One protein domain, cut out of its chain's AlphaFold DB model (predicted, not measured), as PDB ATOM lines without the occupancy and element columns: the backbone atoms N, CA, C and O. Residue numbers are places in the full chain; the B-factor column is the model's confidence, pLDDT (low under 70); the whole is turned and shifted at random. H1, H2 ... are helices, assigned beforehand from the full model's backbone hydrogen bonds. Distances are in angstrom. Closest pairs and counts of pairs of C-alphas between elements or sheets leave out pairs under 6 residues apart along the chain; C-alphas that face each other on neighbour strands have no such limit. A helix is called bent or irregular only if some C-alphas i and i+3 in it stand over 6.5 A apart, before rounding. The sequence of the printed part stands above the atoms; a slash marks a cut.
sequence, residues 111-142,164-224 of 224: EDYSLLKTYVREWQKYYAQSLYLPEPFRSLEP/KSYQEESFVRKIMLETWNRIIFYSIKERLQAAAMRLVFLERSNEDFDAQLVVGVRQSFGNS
ATOM      1  N   GLU A 111     174.780 129.395 184.896       60.97
ATOM      2  CA  GLU A 111     176.178 129.855 184.731       60.97
ATOM      3  C   GLU A 111     176.472 130.572 183.410       60.97
ATOM      4  O   GLU A 111     177.366 131.407 183.371       60.97
ATOM      5  N   ASP A 112     175.718 130.315 182.340       64.69
ATOM      6  CA  ASP A 112     176.070 130.859 181.019       64.69
ATOM      7  C   ASP A 112     175.504 132.275 180.792       64.69
ATOM      8  O   ASP A 112     176.186 133.133 180.233       64.69
ATOM      9  N   TYR A 113     174.302 132.568 181.305       70.25
ATOM     10  CA  TYR A 113     173.694 133.906 181.219       70.25
ATOM     11  C   TYR A 113     174.384 134.922 182.144       70.25
ATOM     12  O   TYR A 113     174.647 136.060 181.755       70.25
ATOM     13  N   SER A 114     174.733 134.504 183.366       77.19
ATOM     14  CA  SER A 114     175.474 135.343 184.319       77.19
ATOM     15  C   SER A 114     176.905 135.622 183.846       77.19
ATOM     16  O   SER A 114     177.373 136.759 183.961       77.19
ATOM     17  N   LEU A 115     177.567 134.625 183.245       76.75
ATOM     18  CA  LEU A 115     178.855 134.786 182.573       76.75
ATOM     19  C   LEU A 115     178.759 135.789 181.421       76.75
ATOM     20  O   LEU A 115     179.557 136.721 181.371       76.75
ATOM     21  N   LEU A 116     177.768 135.640 180.539       77.75
ATOM     22  CA  LEU A 116     177.571 136.523 179.391       77.75
ATOM     23  C   LEU A 116     177.296 137.974 179.819       77.75
ATOM     24  O   LEU A 116     177.931 138.900 179.319       77.75
ATOM     25  N   LYS A 117     176.418 138.181 180.806       76.81
ATOM     26  CA  LYS A 117     176.116 139.511 181.358       76.81
ATOM     27  C   LYS A 117     177.335 140.162 182.007       76.81
ATOM     28  O   LYS A 117     177.553 141.363 181.858       76.81
ATOM     29  N   THR A 118     178.135 139.377 182.726       83.50
ATOM     30  CA  THR A 118     179.380 139.859 183.340       83.50
ATOM     31  C   THR A 118     180.410 140.205 182.268       83.50
ATOM     32  O   THR A 118     180.995 141.281 182.318       83.50
ATOM     33  N   TYR A 119     180.569 139.347 181.257       83.06
ATOM     34  CA  TYR A 119     181.481 139.577 180.142       83.06
ATOM     35  C   TYR A 119     181.160 140.870 179.395       83.06
ATOM     36  O   TYR A 119     182.046 141.691 179.200       83.06
ATOM     37  N   VAL A 120     179.896 141.087 179.024       81.81
ATOM     38  CA  VAL A 120     179.480 142.270 178.255       81.81
ATOM     39  C   VAL A 120     179.708 143.554 179.050       81.81
ATOM     40  O   VAL A 120     180.220 144.527 178.504       81.81
ATOM     41  N   ARG A 121     179.415 143.546 180.355       82.38
ATOM     42  CA  ARG A 121     179.684 144.689 181.241       82.38
ATOM     43  C   ARG A 121     181.171 145.016 181.332       82.38
ATOM     44  O   ARG A 121     181.543 146.185 181.281       82.38
ATOM     45  N   GLU A 122     182.015 144.004 181.487       84.19
ATOM     46  CA  GLU A 122     183.461 144.211 181.581       84.19
ATOM     47  C   GLU A 122     184.069 144.590 180.224       84.19
ATOM     48  O   GLU A 122     184.911 145.484 180.166       84.19
ATOM     49  N   TRP A 123     183.571 144.020 179.123       85.62
ATOM     50  CA  TRP A 123     183.940 144.419 177.765       85.62
ATOM     51  C   TRP A 123     183.595 145.883 177.491       85.62
ATOM     52  O   TRP A 123     184.443 146.616 177.001       85.62
ATOM     53  N   GLN A 124     182.396 146.348 177.856       86.19
ATOM     54  CA  GLN A 124     181.999 147.748 177.665       86.19
ATOM     55  C   GLN A 124     182.927 148.718 178.405       86.19
ATOM     56  O   GLN A 124     183.356 149.719 177.833       86.19
ATOM     57  N   LYS A 125     183.287 148.406 179.658       84.06
ATOM     58  CA  LYS A 125     184.245 149.212 180.431       84.06
ATOM     59  C   LYS A 125     185.628 149.207 179.786       84.06
ATOM     60  O   LYS A 125     186.230 150.266 179.624       84.06
ATOM     61  N   TYR A 126     186.120 148.030 179.403       83.94
ATOM     62  CA  TYR A 126     187.440 147.870 178.799       83.94
ATOM     63  C   TYR A 126     187.545 148.563 177.437       83.94
ATOM     64  O   TYR A 126     188.502 149.287 177.164       83.94
ATOM     65  N   TYR A 127     186.526 148.394 176.598       82.94
ATOM     66  CA  TYR A 127     186.442 149.017 175.287       82.94
ATOM     67  C   TYR A 127     186.397 150.540 175.405       82.94
ATOM     68  O   TYR A 127     187.167 151.217 174.727       82.94
ATOM     69  N   ALA A 128     185.584 151.087 176.319       86.25
ATOM     70  CA  ALA A 128     185.563 152.522 176.588       86.25
ATOM     71  C   ALA A 128     186.943 153.035 177.027       86.25
ATOM     72  O   ALA A 128     187.420 154.040 176.513       86.25
ATOM     73  N   GLN A 129     187.636 152.314 177.911       81.75
ATOM     74  CA  GLN A 129     188.996 152.674 178.322       81.75
ATOM     75  C   GLN A 129     189.989 152.643 177.156       81.75
ATOM     76  O   GLN A 129     190.838 153.526 177.065       81.75
ATOM     77  N   SER A 130     189.858 151.690 176.232       82.69
ATOM     78  CA  SER A 130     190.713 151.602 175.041       82.69
ATOM     79  C   SER A 130     190.590 152.809 174.098       82.69
ATOM     80  O   SER A 130     191.481 153.019 173.282       82.69
ATOM     81  N   LEU A 131     189.522 153.609 174.217       82.81
ATOM     82  CA  LEU A 131     189.332 154.843 173.447       82.81
ATOM     83  C   LEU A 131     190.070 156.045 174.043       82.81
ATOM     84  O   LEU A 131     190.435 156.951 173.308       82.81
ATOM     85  N   TYR A 132     190.267 156.081 175.363       81.56
ATOM     86  CA  TYR A 132     190.817 157.261 176.046       81.56
ATOM     87  C   TYR A 132     192.240 157.047 176.562       81.56
ATOM     88  O   TYR A 132     193.021 157.990 176.640       81.56
ATOM     89  N   LEU A 133     192.599 155.808 176.910       82.69
ATOM     90  CA  LEU A 133     193.925 155.472 177.424       82.69
ATOM     91  C   LEU A 133     195.069 155.731 176.427       82.69
ATOM     92  O   LEU A 133     196.156 156.054 176.895       82.69
ATOM     93  N   PRO A 134     194.882 155.630 175.097       83.31
ATOM     94  CA  PRO A 134     195.920 155.983 174.131       83.31
ATOM     95  C   PRO A 134     196.342 157.453 174.089       83.31
ATOM     96  O   PRO A 134     197.485 157.745 173.740       83.31
ATOM     97  N   GLU A 135     195.449 158.378 174.446       78.44
ATOM     98  CA  GLU A 135     195.676 159.826 174.338       78.44
ATOM     99  C   GLU A 135     196.975 160.315 175.009       78.44
ATOM    100  O   GLU A 135     197.767 160.985 174.341       78.44
ATOM    101  N   PRO A 136     197.285 159.957 176.272       78.19
ATOM    102  CA  PRO A 136     198.537 160.362 176.916       78.19
ATOM    103  C   PRO A 136     199.798 159.715 176.322       78.19
ATOM    104  O   PRO A 136     200.896 160.227 176.530       78.19
ATOM    105  N   PHE A 137     199.676 158.608 175.585       74.81
ATOM    106  CA  PHE A 137     200.815 157.912 174.973       74.81
ATOM    107  C   PHE A 137     201.048 158.319 173.515       74.81
ATOM    108  O   PHE A 137     202.037 157.899 172.917       74.81
ATOM    109  N   ARG A 138     200.186 159.168 172.945       71.62
ATOM    110  CA  ARG A 138     200.216 159.553 171.529       71.62
ATOM    111  C   ARG A 138     201.552 160.160 171.087       71.62
ATOM    112  O   ARG A 138     202.004 159.909 169.975       71.62
ATOM    113  N   SER A 139     202.207 160.935 171.950       72.31
ATOM    114  CA  SER A 139     203.531 161.517 171.675       72.31
ATOM    115  C   SER A 139     204.676 160.502 171.762       72.31
ATOM    116  O   SER A 139     205.742 160.728 171.195       72.31
ATOM    117  N   LEU A 140     204.457 159.378 172.451       71.06
ATOM    118  CA  LEU A 140     205.442 158.317 172.663       71.06
ATOM    119  C   LEU A 140     205.372 157.229 171.582       71.06
ATOM    120  O   LEU A 140     206.373 156.552 171.343       71.06
ATOM    121  N   GLU A 141     204.235 157.082 170.894       71.44
ATOM    122  CA  GLU A 141     204.063 156.088 169.823       71.44
ATOM    123  C   GLU A 141     205.132 156.206 168.707       71.44
ATOM    124  O   GLU A 141     205.732 155.182 168.362       71.44
ATOM    125  N   PRO A 142     205.477 157.408 168.187       69.38
ATOM    126  CA  PRO A 142     206.520 157.548 167.165       69.38
ATOM    127  C   PRO A 142     207.929 157.216 167.676       69.38
ATOM    128  O   PRO A 142     208.750 156.695 166.922       69.38
ATOM    129  N   LYS A 164     187.858 160.281 164.681       50.25
ATOM    130  CA  LYS A 164     187.326 158.913 164.778       50.25
ATOM    131  C   LYS A 164     188.219 157.851 164.122       50.25
ATOM    132  O   LYS A 164     188.387 156.783 164.692       50.25
ATOM    133  N   SER A 165     188.840 158.164 162.982       48.50
ATOM    134  CA  SER A 165     189.675 157.215 162.220       48.50
ATOM    135  C   SER A 165     191.043 156.984 162.875       48.50
ATOM    136  O   SER A 165     191.502 155.853 162.987       48.50
ATOM    137  N   TYR A 166     191.656 158.030 163.430       53.16
ATOM    138  CA  TYR A 166     192.964 157.910 164.086       53.16
ATOM    139  C   TYR A 166     192.926 157.177 165.434       53.16
ATOM    140  O   TYR A 166     193.950 156.667 165.881       53.16
ATOM    141  N   GLN A 167     191.760 157.104 166.080       53.97
ATOM    142  CA  GLN A 167     191.586 156.311 167.298       53.97
ATOM    143  C   GLN A 167     191.647 154.809 167.012       53.97
ATOM    144  O   GLN A 167     192.004 154.040 167.896       53.97
ATOM    145  N   GLU A 168     191.276 154.356 165.812       57.16
ATOM    146  CA  GLU A 168     191.339 152.935 165.425       57.16
ATOM    147  C   GLU A 168     192.765 152.474 165.112       57.16
ATOM    148  O   GLU A 168     193.080 151.291 165.243       57.16
ATOM    149  N   GLU A 169     193.665 153.401 164.786       62.66
ATOM    150  CA  GLU A 169     195.041 153.067 164.433       62.66
ATOM    151  C   GLU A 169     196.036 153.124 165.592       62.66
ATOM    152  O   GLU A 169     197.148 152.611 165.417       62.66
ATOM    153  N   SER A 170     195.647 153.671 166.755       77.62
ATOM    154  CA  SER A 170     196.539 153.762 167.915       77.62
ATOM    155  C   SER A 170     197.131 152.401 168.253       77.62
ATOM    156  O   SER A 170     196.442 151.390 168.426       77.62
ATOM    157  N   PHE A 171     198.445 152.409 168.396       82.12
ATOM    158  CA  PHE A 171     199.201 151.234 168.755       82.12
ATOM    159  C   PHE A 171     198.832 150.731 170.157       82.12
ATOM    160  O   PHE A 171     198.628 149.532 170.359       82.12
ATOM    161  N   VAL A 172     198.685 151.647 171.118       82.44
ATOM    162  CA  VAL A 172     198.279 151.307 172.490       82.44
ATOM    163  C   VAL A 172     196.910 150.632 172.493       82.44
ATOM    164  O   VAL A 172     196.741 149.588 173.127       82.44
ATOM    165  N   ARG A 173     195.956 151.160 171.718       85.50
ATOM    166  CA  ARG A 173     194.632 150.544 171.569       85.50
ATOM    167  C   ARG A 173     194.720 149.138 170.974       85.50
ATOM    168  O   ARG A 173     194.080 148.226 171.493       85.50
ATOM    169  N   LYS A 174     195.538 148.940 169.935       84.50
ATOM    170  CA  LYS A 174     195.752 147.624 169.303       84.50
ATOM    171  C   LYS A 174     196.270 146.587 170.302       84.50
ATOM    172  O   LYS A 174     195.668 145.524 170.425       84.50
ATOM    173  N   ILE A 175     197.305 146.916 171.082       85.50
ATOM    174  CA  ILE A 175     197.833 146.004 172.115       85.50
ATOM    175  C   ILE A 175     196.788 145.687 173.182       85.50
ATOM    176  O   ILE A 175     196.709 144.546 173.645       85.50
ATOM    177  N   MET A 176     196.005 146.681 173.607       86.00
ATOM    178  CA  MET A 176     194.941 146.467 174.587       86.00
ATOM    179  C   MET A 176     193.930 145.437 174.068       86.00
ATOM    180  O   MET A 176     193.704 144.410 174.712       86.00
ATOM    181  N   LEU A 177     193.388 145.652 172.869       87.38
ATOM    182  CA  LEU A 177     192.411 144.738 172.270       87.38
ATOM    183  C   LEU A 177     192.995 143.333 172.045       87.38
ATOM    184  O   LEU A 177     192.364 142.344 172.419       87.38
ATOM    185  N   GLU A 178     194.229 143.224 171.549       84.62
ATOM    186  CA  GLU A 178     194.917 141.936 171.376       84.62
ATOM    187  C   GLU A 178     195.101 141.201 172.716       84.62
ATOM    188  O   GLU A 178     194.869 139.993 172.829       84.62
ATOM    189  N   THR A 179     195.466 141.934 173.769       85.31
ATOM    190  CA  THR A 179     195.665 141.373 175.110       85.31
ATOM    191  C   THR A 179     194.354 140.874 175.708       85.31
ATOM    192  O   THR A 179     194.322 139.776 176.273       85.31
ATOM    193  N   TRP A 180     193.271 141.642 175.564       86.56
ATOM    194  CA  TRP A 180     191.931 141.215 175.969       86.56
ATOM    195  C   TRP A 180     191.514 139.941 175.239       86.56
ATOM    196  O   TRP A 180     191.056 138.983 175.871       86.56
ATOM    197  N   ASN A 181     191.747 139.901 173.926       85.19
ATOM    198  CA  ASN A 181     191.411 138.747 173.112       85.19
ATOM    199  C   ASN A 181     192.165 137.497 173.577       85.19
ATOM    200  O   ASN A 181     191.559 136.456 173.839       85.19
ATOM    201  N   ARG A 182     193.483 137.619 173.767       83.06
ATOM    202  CA  ARG A 182     194.357 136.524 174.204       83.06
ATOM    203  C   ARG A 182     194.007 135.978 175.583       83.06
ATOM    204  O   ARG A 182     194.004 134.766 175.771       83.06
ATOM    205  N   ILE A 183     193.782 136.858 176.558       83.00
ATOM    206  CA  ILE A 183     193.664 136.456 177.966       83.00
ATOM    207  C   ILE A 183     192.235 136.052 178.312       83.00
ATOM    208  O   ILE A 183     192.034 135.087 179.044       83.00
ATOM    209  N   ILE A 184     191.249 136.798 177.814       83.25
ATOM    210  CA  ILE A 184     189.858 136.648 178.230       83.25
ATOM    211  C   ILE A 184     189.072 135.991 177.106       83.25
ATOM    212  O   ILE A 184     188.630 134.858 177.279       83.25
ATOM    213  N   PHE A 185     188.951 136.640 175.946       79.94
ATOM    214  CA  PHE A 185     188.028 136.210 174.892       79.94
ATOM    215  C   PHE A 185     188.251 134.760 174.442       79.94
ATOM    216  O   PHE A 185     187.320 133.960 174.508       79.94
ATOM    217  N   TYR A 186     189.478 134.371 174.075       81.56
ATOM    218  CA  TYR A 186     189.751 133.005 173.608       81.56
ATOM    219  C   TYR A 186     189.464 131.928 174.657       81.56
ATOM    220  O   TYR A 186     189.106 130.813 174.288       81.56
ATOM    221  N   SER A 187     189.571 132.257 175.947       77.81
ATOM    222  CA  SER A 187     189.309 131.304 177.032       77.81
ATOM    223  C   SER A 187     187.818 131.019 177.247       77.81
ATOM    224  O   SER A 187     187.466 129.970 177.783       77.81
ATOM    225  N   ILE A 188     186.933 131.930 176.823       80.69
ATOM    226  CA  ILE A 188     185.484 131.834 177.064       80.69
ATOM    227  C   ILE A 188     184.633 131.915 175.790       80.69
ATOM    228  O   ILE A 188     183.413 131.796 175.888       80.69
ATOM    229  N   LYS A 189     185.236 132.079 174.602       81.81
ATOM    230  CA  LYS A 189     184.525 132.299 173.326       81.81
ATOM    231  C   LYS A 189     183.468 131.238 173.023       81.81
ATOM    232  O   LYS A 189     182.365 131.587 172.621       81.81
ATOM    233  N   GLU A 190     183.761 129.963 173.275       80.75
ATOM    234  CA  GLU A 190     182.842 128.858 172.977       80.75
ATOM    235  C   GLU A 190     181.630 128.889 173.908       80.75
ATOM    236  O   GLU A 190     180.493 128.693 173.480       80.75
ATOM    237  N   ARG A 191     181.857 129.236 175.179       79.25
ATOM    238  CA  ARG A 191     180.790 129.414 176.167       79.25
ATOM    239  C   ARG A 191     179.950 130.653 175.872       79.25
ATOM    240  O   ARG A 191     178.732 130.591 176.003       79.25
ATOM    241  N   LEU A 192     180.574 131.751 175.438       79.00
ATOM    242  CA  LEU A 192     179.872 132.966 175.012       79.00
ATOM    243  C   LEU A 192     179.016 132.712 173.771       79.00
ATOM    244  O   LEU A 192     177.862 133.129 173.735       79.00
ATOM    245  N   GLN A 193     179.548 131.995 172.781       77.62
ATOM    246  CA  GLN A 193     178.820 131.628 171.570       77.62
ATOM    247  C   GLN A 193     177.641 130.702 171.891       77.62
ATOM    248  O   GLN A 193     176.526 130.954 171.441       77.62
ATOM    249  N   ALA A 194     177.850 129.678 172.725       77.25
ATOM    250  CA  ALA A 194     176.778 128.795 173.174       77.25
ATOM    251  C   ALA A 194     175.691 129.554 173.960       77.25
ATOM    252  O   ALA A 194     174.502 129.300 173.766       77.25
ATOM    253  N   ALA A 195     176.076 130.512 174.809       72.75
ATOM    254  CA  ALA A 195     175.143 131.365 175.541       72.75
ATOM    255  C   ALA A 195     174.349 132.295 174.607       72.75
ATOM    256  O   ALA A 195     173.133 132.403 174.745       72.75
ATOM    257  N   ALA A 196     175.010 132.919 173.627       72.00
ATOM    258  CA  ALA A 196     174.374 133.798 172.648       72.00
ATOM    259  C   ALA A 196     173.389 133.039 171.744       72.00
ATOM    260  O   ALA A 196     172.273 133.501 171.534       72.00
ATOM    261  N   MET A 197     173.749 131.837 171.279       77.00
ATOM    262  CA  MET A 197     172.846 130.987 170.493       77.00
ATOM    263  C   MET A 197     171.602 130.565 171.286       77.00
ATOM    264  O   MET A 197     170.505 130.520 170.734       77.00
ATOM    265  N   ARG A 198     171.748 130.294 172.591       71.06
ATOM    266  CA  ARG A 198     170.600 130.014 173.467       71.06
ATOM    267  C   ARG A 198     169.699 131.237 173.650       71.06
ATOM    268  O   ARG A 198     168.489 131.062 173.692       71.06
ATOM    269  N   LEU A 199     170.255 132.448 173.718       66.19
ATOM    270  CA  LEU A 199     169.453 133.677 173.769       66.19
ATOM    271  C   LEU A 199     168.641 133.902 172.490       66.19
ATOM    272  O   LEU A 199     167.463 134.221 172.583       66.19
ATOM    273  N   VAL A 200     169.225 133.652 171.315       67.06
ATOM    274  CA  VAL A 200     168.504 133.726 170.028       67.06
ATOM    275  C   VAL A 200     167.373 132.694 169.956       67.06
ATOM    276  O   VAL A 200     166.334 132.933 169.349       67.06
ATOM    277  N   PHE A 201     167.539 131.531 170.588       63.72
ATOM    278  CA  PHE A 201     166.456 130.553 170.683       63.72
ATOM    279  C   PHE A 201     165.323 131.031 171.611       63.72
ATOM    280  O   PHE A 201     164.157 130.827 171.284       63.72
ATOM    281  N   LEU A 202     165.658 131.699 172.722       60.53
ATOM    282  CA  LEU A 202     164.682 132.254 173.672       60.53
ATOM    283  C   LEU A 202     163.897 133.449 173.101       60.53
ATOM    284  O   LEU A 202     162.697 133.567 173.347       60.53
ATOM    285  N   GLU A 203     164.534 134.267 172.258       59.03
ATOM    286  CA  GLU A 203     163.878 135.319 171.464       59.03
ATOM    287  C   GLU A 203     162.729 134.749 170.619       59.03
ATOM    288  O   GLU A 203     161.623 135.283 170.600       59.03
ATOM    289  N   ARG A 204     162.960 133.600 169.969       63.91
ATOM    290  CA  ARG A 204     161.943 132.925 169.144       63.91
ATOM    291  C   ARG A 204     160.799 132.330 169.969       63.91
ATOM    292  O   ARG A 204     159.767 131.995 169.395       63.91
ATOM    293  N   SER A 205     160.972 132.206 171.286       59.31
ATOM    294  CA  SER A 205     159.932 131.790 172.233       59.31
ATOM    295  C   SER A 205     159.208 132.956 172.926       59.31
ATOM    296  O   SER A 205     158.451 132.703 173.857       59.31
ATOM    297  N   ASN A 206     159.372 134.201 172.448       53.75
ATOM    298  CA  ASN A 206     158.712 135.409 172.976       53.75
ATOM    299  C   ASN A 206     159.074 135.761 174.439       53.75
ATOM    300  O   ASN A 206     158.309 136.446 175.117       53.75
ATOM    301  N   GLU A 207     160.243 135.332 174.930       52.88
ATOM    302  CA  GLU A 207     160.801 135.858 176.183       52.88
ATOM    303  C   GLU A 207     161.642 137.116 175.909       52.88
ATOM    304  O   GLU A 207     162.501 137.123 175.023       52.88
ATOM    305  N   ASP A 208     161.409 138.175 176.693       50.94
ATOM    306  CA  ASP A 208     162.175 139.426 176.645       50.94
ATOM    307  C   ASP A 208     163.671 139.164 176.893       50.94
ATOM    308  O   ASP A 208     164.063 138.583 177.911       50.94
ATOM    309  N   PHE A 209     164.533 139.632 175.986       58.66
ATOM    310  CA  PHE A 209     165.983 139.472 176.103       58.66
ATOM    311  C   PHE A 209     166.744 140.760 175.758       58.66
ATOM    312  O   PHE A 209     166.320 141.587 174.955       58.66
ATOM    313  N   ASP A 210     167.912 140.930 176.382       62.53
ATOM    314  CA  ASP A 210     168.758 142.111 176.204       62.53
ATOM    315  C   ASP A 210     169.645 141.971 174.954       62.53
ATOM    316  O   ASP A 210     170.686 141.301 174.969       62.53
ATOM    317  N   ALA A 211     169.241 142.636 173.868       61.72
ATOM    318  CA  ALA A 211     169.950 142.649 172.589       61.72
ATOM    319  C   ALA A 211     171.407 143.153 172.690       61.72
ATOM    320  O   ALA A 211     172.247 142.786 171.861       61.72
ATOM    321  N   GLN A 212     171.764 143.935 173.721       64.38
ATOM    322  CA  GLN A 212     173.141 144.408 173.930       64.38
ATOM    323  C   GLN A 212     174.123 143.266 174.219       64.38
ATOM    324  O   GLN A 212     175.320 143.396 173.943       64.38
ATOM    325  N   LEU A 213     173.639 142.123 174.721       61.78
ATOM    326  CA  LEU A 213     174.489 140.968 175.006       61.78
ATOM    327  C   LEU A 213     175.056 140.344 173.725       61.78
ATOM    328  O   LEU A 213     176.236 139.995 173.665       61.78
ATOM    329  N   VAL A 214     174.235 140.259 172.678       58.72
ATOM    330  CA  VAL A 214     174.631 139.718 171.371       58.72
ATOM    331  C   VAL A 214     175.521 140.714 170.621       58.72
ATOM    332  O   VAL A 214     176.511 140.316 170.007       58.72
ATOM    333  N   VAL A 215     175.240 142.018 170.738       63.91
ATOM    334  CA  VAL A 215     176.072 143.087 170.158       63.91
ATOM    335  C   VAL A 215     177.482 143.089 170.763       63.91
ATOM    336  O   VAL A 215     178.456 143.156 170.014       63.91
ATOM    337  N   GLY A 216     177.619 142.939 172.086       62.19
ATOM    338  CA  GLY A 216     178.926 142.884 172.755       62.19
ATOM    339  C   GLY A 216     179.762 141.656 172.368       62.19
ATOM    340  O   GLY A 216     180.967 141.771 172.126       62.19
ATOM    341  N   VAL A 217     179.124 140.488 172.226       62.62
ATOM    342  CA  VAL A 217     179.787 139.277 171.713       62.62
ATOM    343  C   VAL A 217     180.233 139.490 170.267       62.62
ATOM    344  O   VAL A 217     181.404 139.281 169.955       62.62
ATOM    345  N   ARG A 218     179.347 139.990 169.396       69.12
ATOM    346  CA  ARG A 218     179.664 140.269 167.986       69.12
ATOM    347  C   ARG A 218     180.820 141.259 167.830       69.12
ATOM    348  O   ARG A 218     181.702 141.031 167.010       69.12
ATOM    349  N   GLN A 219     180.854 142.325 168.629       62.59
ATOM    350  CA  GLN A 219     181.959 143.289 168.633       62.59
ATOM    351  C   GLN A 219     183.284 142.665 169.088       62.59
ATOM    352  O   GLN A 219     184.340 143.101 168.643       62.59
ATOM    353  N   SER A 220     183.247 141.639 169.940       61.00
ATOM    354  CA  SER A 220     184.458 140.921 170.354       61.00
ATOM    355  C   SER A 220     184.996 140.023 169.231       61.00
ATOM    356  O   SER A 220     186.197 140.010 168.989       61.00
ATOM    357  N   PHE A 221     184.113 139.344 168.488       60.75
ATOM    358  CA  PHE A 221     184.484 138.548 167.306       60.75
ATOM    359  C   PHE A 221     184.935 139.399 166.104       60.75
ATOM    360  O   PHE A 221     185.699 138.924 165.276       60.75
ATOM    361  N   GLY A 222     184.460 140.642 165.972       57.03
ATOM    362  CA  GLY A 222     184.857 141.542 164.878       57.03
ATOM    363  C   GLY A 222     186.215 142.226 165.069       57.03
ATOM    364  O   GLY A 222     186.730 142.806 164.121       57.03
ATOM    365  N   ASN A 223     186.782 142.171 166.279       54.38
ATOM    366  CA  ASN A 223     188.072 142.776 166.631       54.38
ATOM    367  C   ASN A 223     189.180 141.723 166.855       54.38
ATOM    368  O   ASN A 223     190.208 142.048 167.454       54.38
ATOM    369  N   SER A 224     188.949 140.462 166.465       45.50
ATOM    370  CA  SER A 224     189.894 139.336 166.576       45.50
ATOM    371  C   SER A 224     190.549 138.986 165.253       45.50
ATOM    372  O   SER A 224     189.809 139.004 164.245       45.50
TER     373      SER A 224
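What this domain is: This is residues 111 to 142 and 164 to 224 of the 224 residues of the protein "Cullin domain-containing protein" of Soboliphyme baturini (UniProt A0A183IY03). A long helix, H1, is spanned by a bent helix, H3, like the string and the arch of a bow: arm H3a packs on H1 near its last residues, arm H3b crosses near its first, and H4 folds back from H3b into the hollow of the bend to pack on H1 between these two places. Tiny H2 is near the last residues of H1, just before H3a. The printed part has 93 residues with four named helices, in the order H1, H2, H3, H4, and no named strand; the class is all helix, with the helix packing mostly crossed. The whole is loose, with a radius of gyration of the C-alphas of 15.4 A, and spans 53 by 25 by 18 A, with the stretch after H1 making one end and the turn after H3b the other.

How they stand to each other: H1, residues 111 to 132, touches H3a, residues 171 to 187, with its residues 127 to 131 alone; the closest C-alphas, of Ser 130 and Arg 173, are 5.3 A apart, at a shallow tilt of 8 degrees, opposite ways. H2, residues 165 to 169, is close to H1 but not clearly touching it, the C-alphas of Leu 131 and Gln 167 being the closest at 6.7 A. H3b, residues 190 to 203, touches H1 with residues 191 to 196 alone, closest at the C-alphas of Asp 112 and Ala 195, 5.6 A; at 71 degrees they are only just about perpendicular. H4, residues 212 to 221, touches residues 116 to 124 of H1, closest at the C-alphas of Val 120 and Gly 216, 5.6 A, at a steep tilt of 66 degrees, the same way. H3b and H4 form a helical hairpin, closest at the C-alphas of Ala 196 and Val 214, 6.1 A; their tilt of 35.5 degrees is only just steep. H2 is apart from H3b and H4. Every O i to N i+4 pair is within hydrogen-bond range in H3b and H4, against 17 of 18 in H1, 11 of 13 in H3a and 0 of 1 in H2, where 2 of 2 O i to N i+3 pairs are.

Where its parts are: H1 begins at C-alpha 111 (176.178, 129.855, 184.731) and is 32.3 A long. H2 measures 7.1 A. H3, residues 171 to 203, was assigned as one helix by its hydrogen bonds but is bent: C-alphas 187 and 190 are 8.0 A apart. H3a, 23.7 A long, has a kink of 33 degrees near residue 181 and is irregular, with C-alphas 183 and 186 at 6.8 A; H3b, 20.1 A long, is about perpendicular to it at 80 degrees. H4, 14.4 A long, ends at C-alpha 221 (184.484, 138.548, 167.306).

The domain as a whole: The two C-alphas farthest apart are those of Pro 142 and Ser 205, 53.5 A. Residues 143 to 163 are not printed, and the gap from C-alpha 142 to C-alpha 164 is 19.4 A. The link from H2 to H3 is tight, and that from H3 to H4 is short. The mean pLDDT of the printed part is 72.6; residues 111 to 112, 142, 164 to 169 and 199 to 224 are under 70.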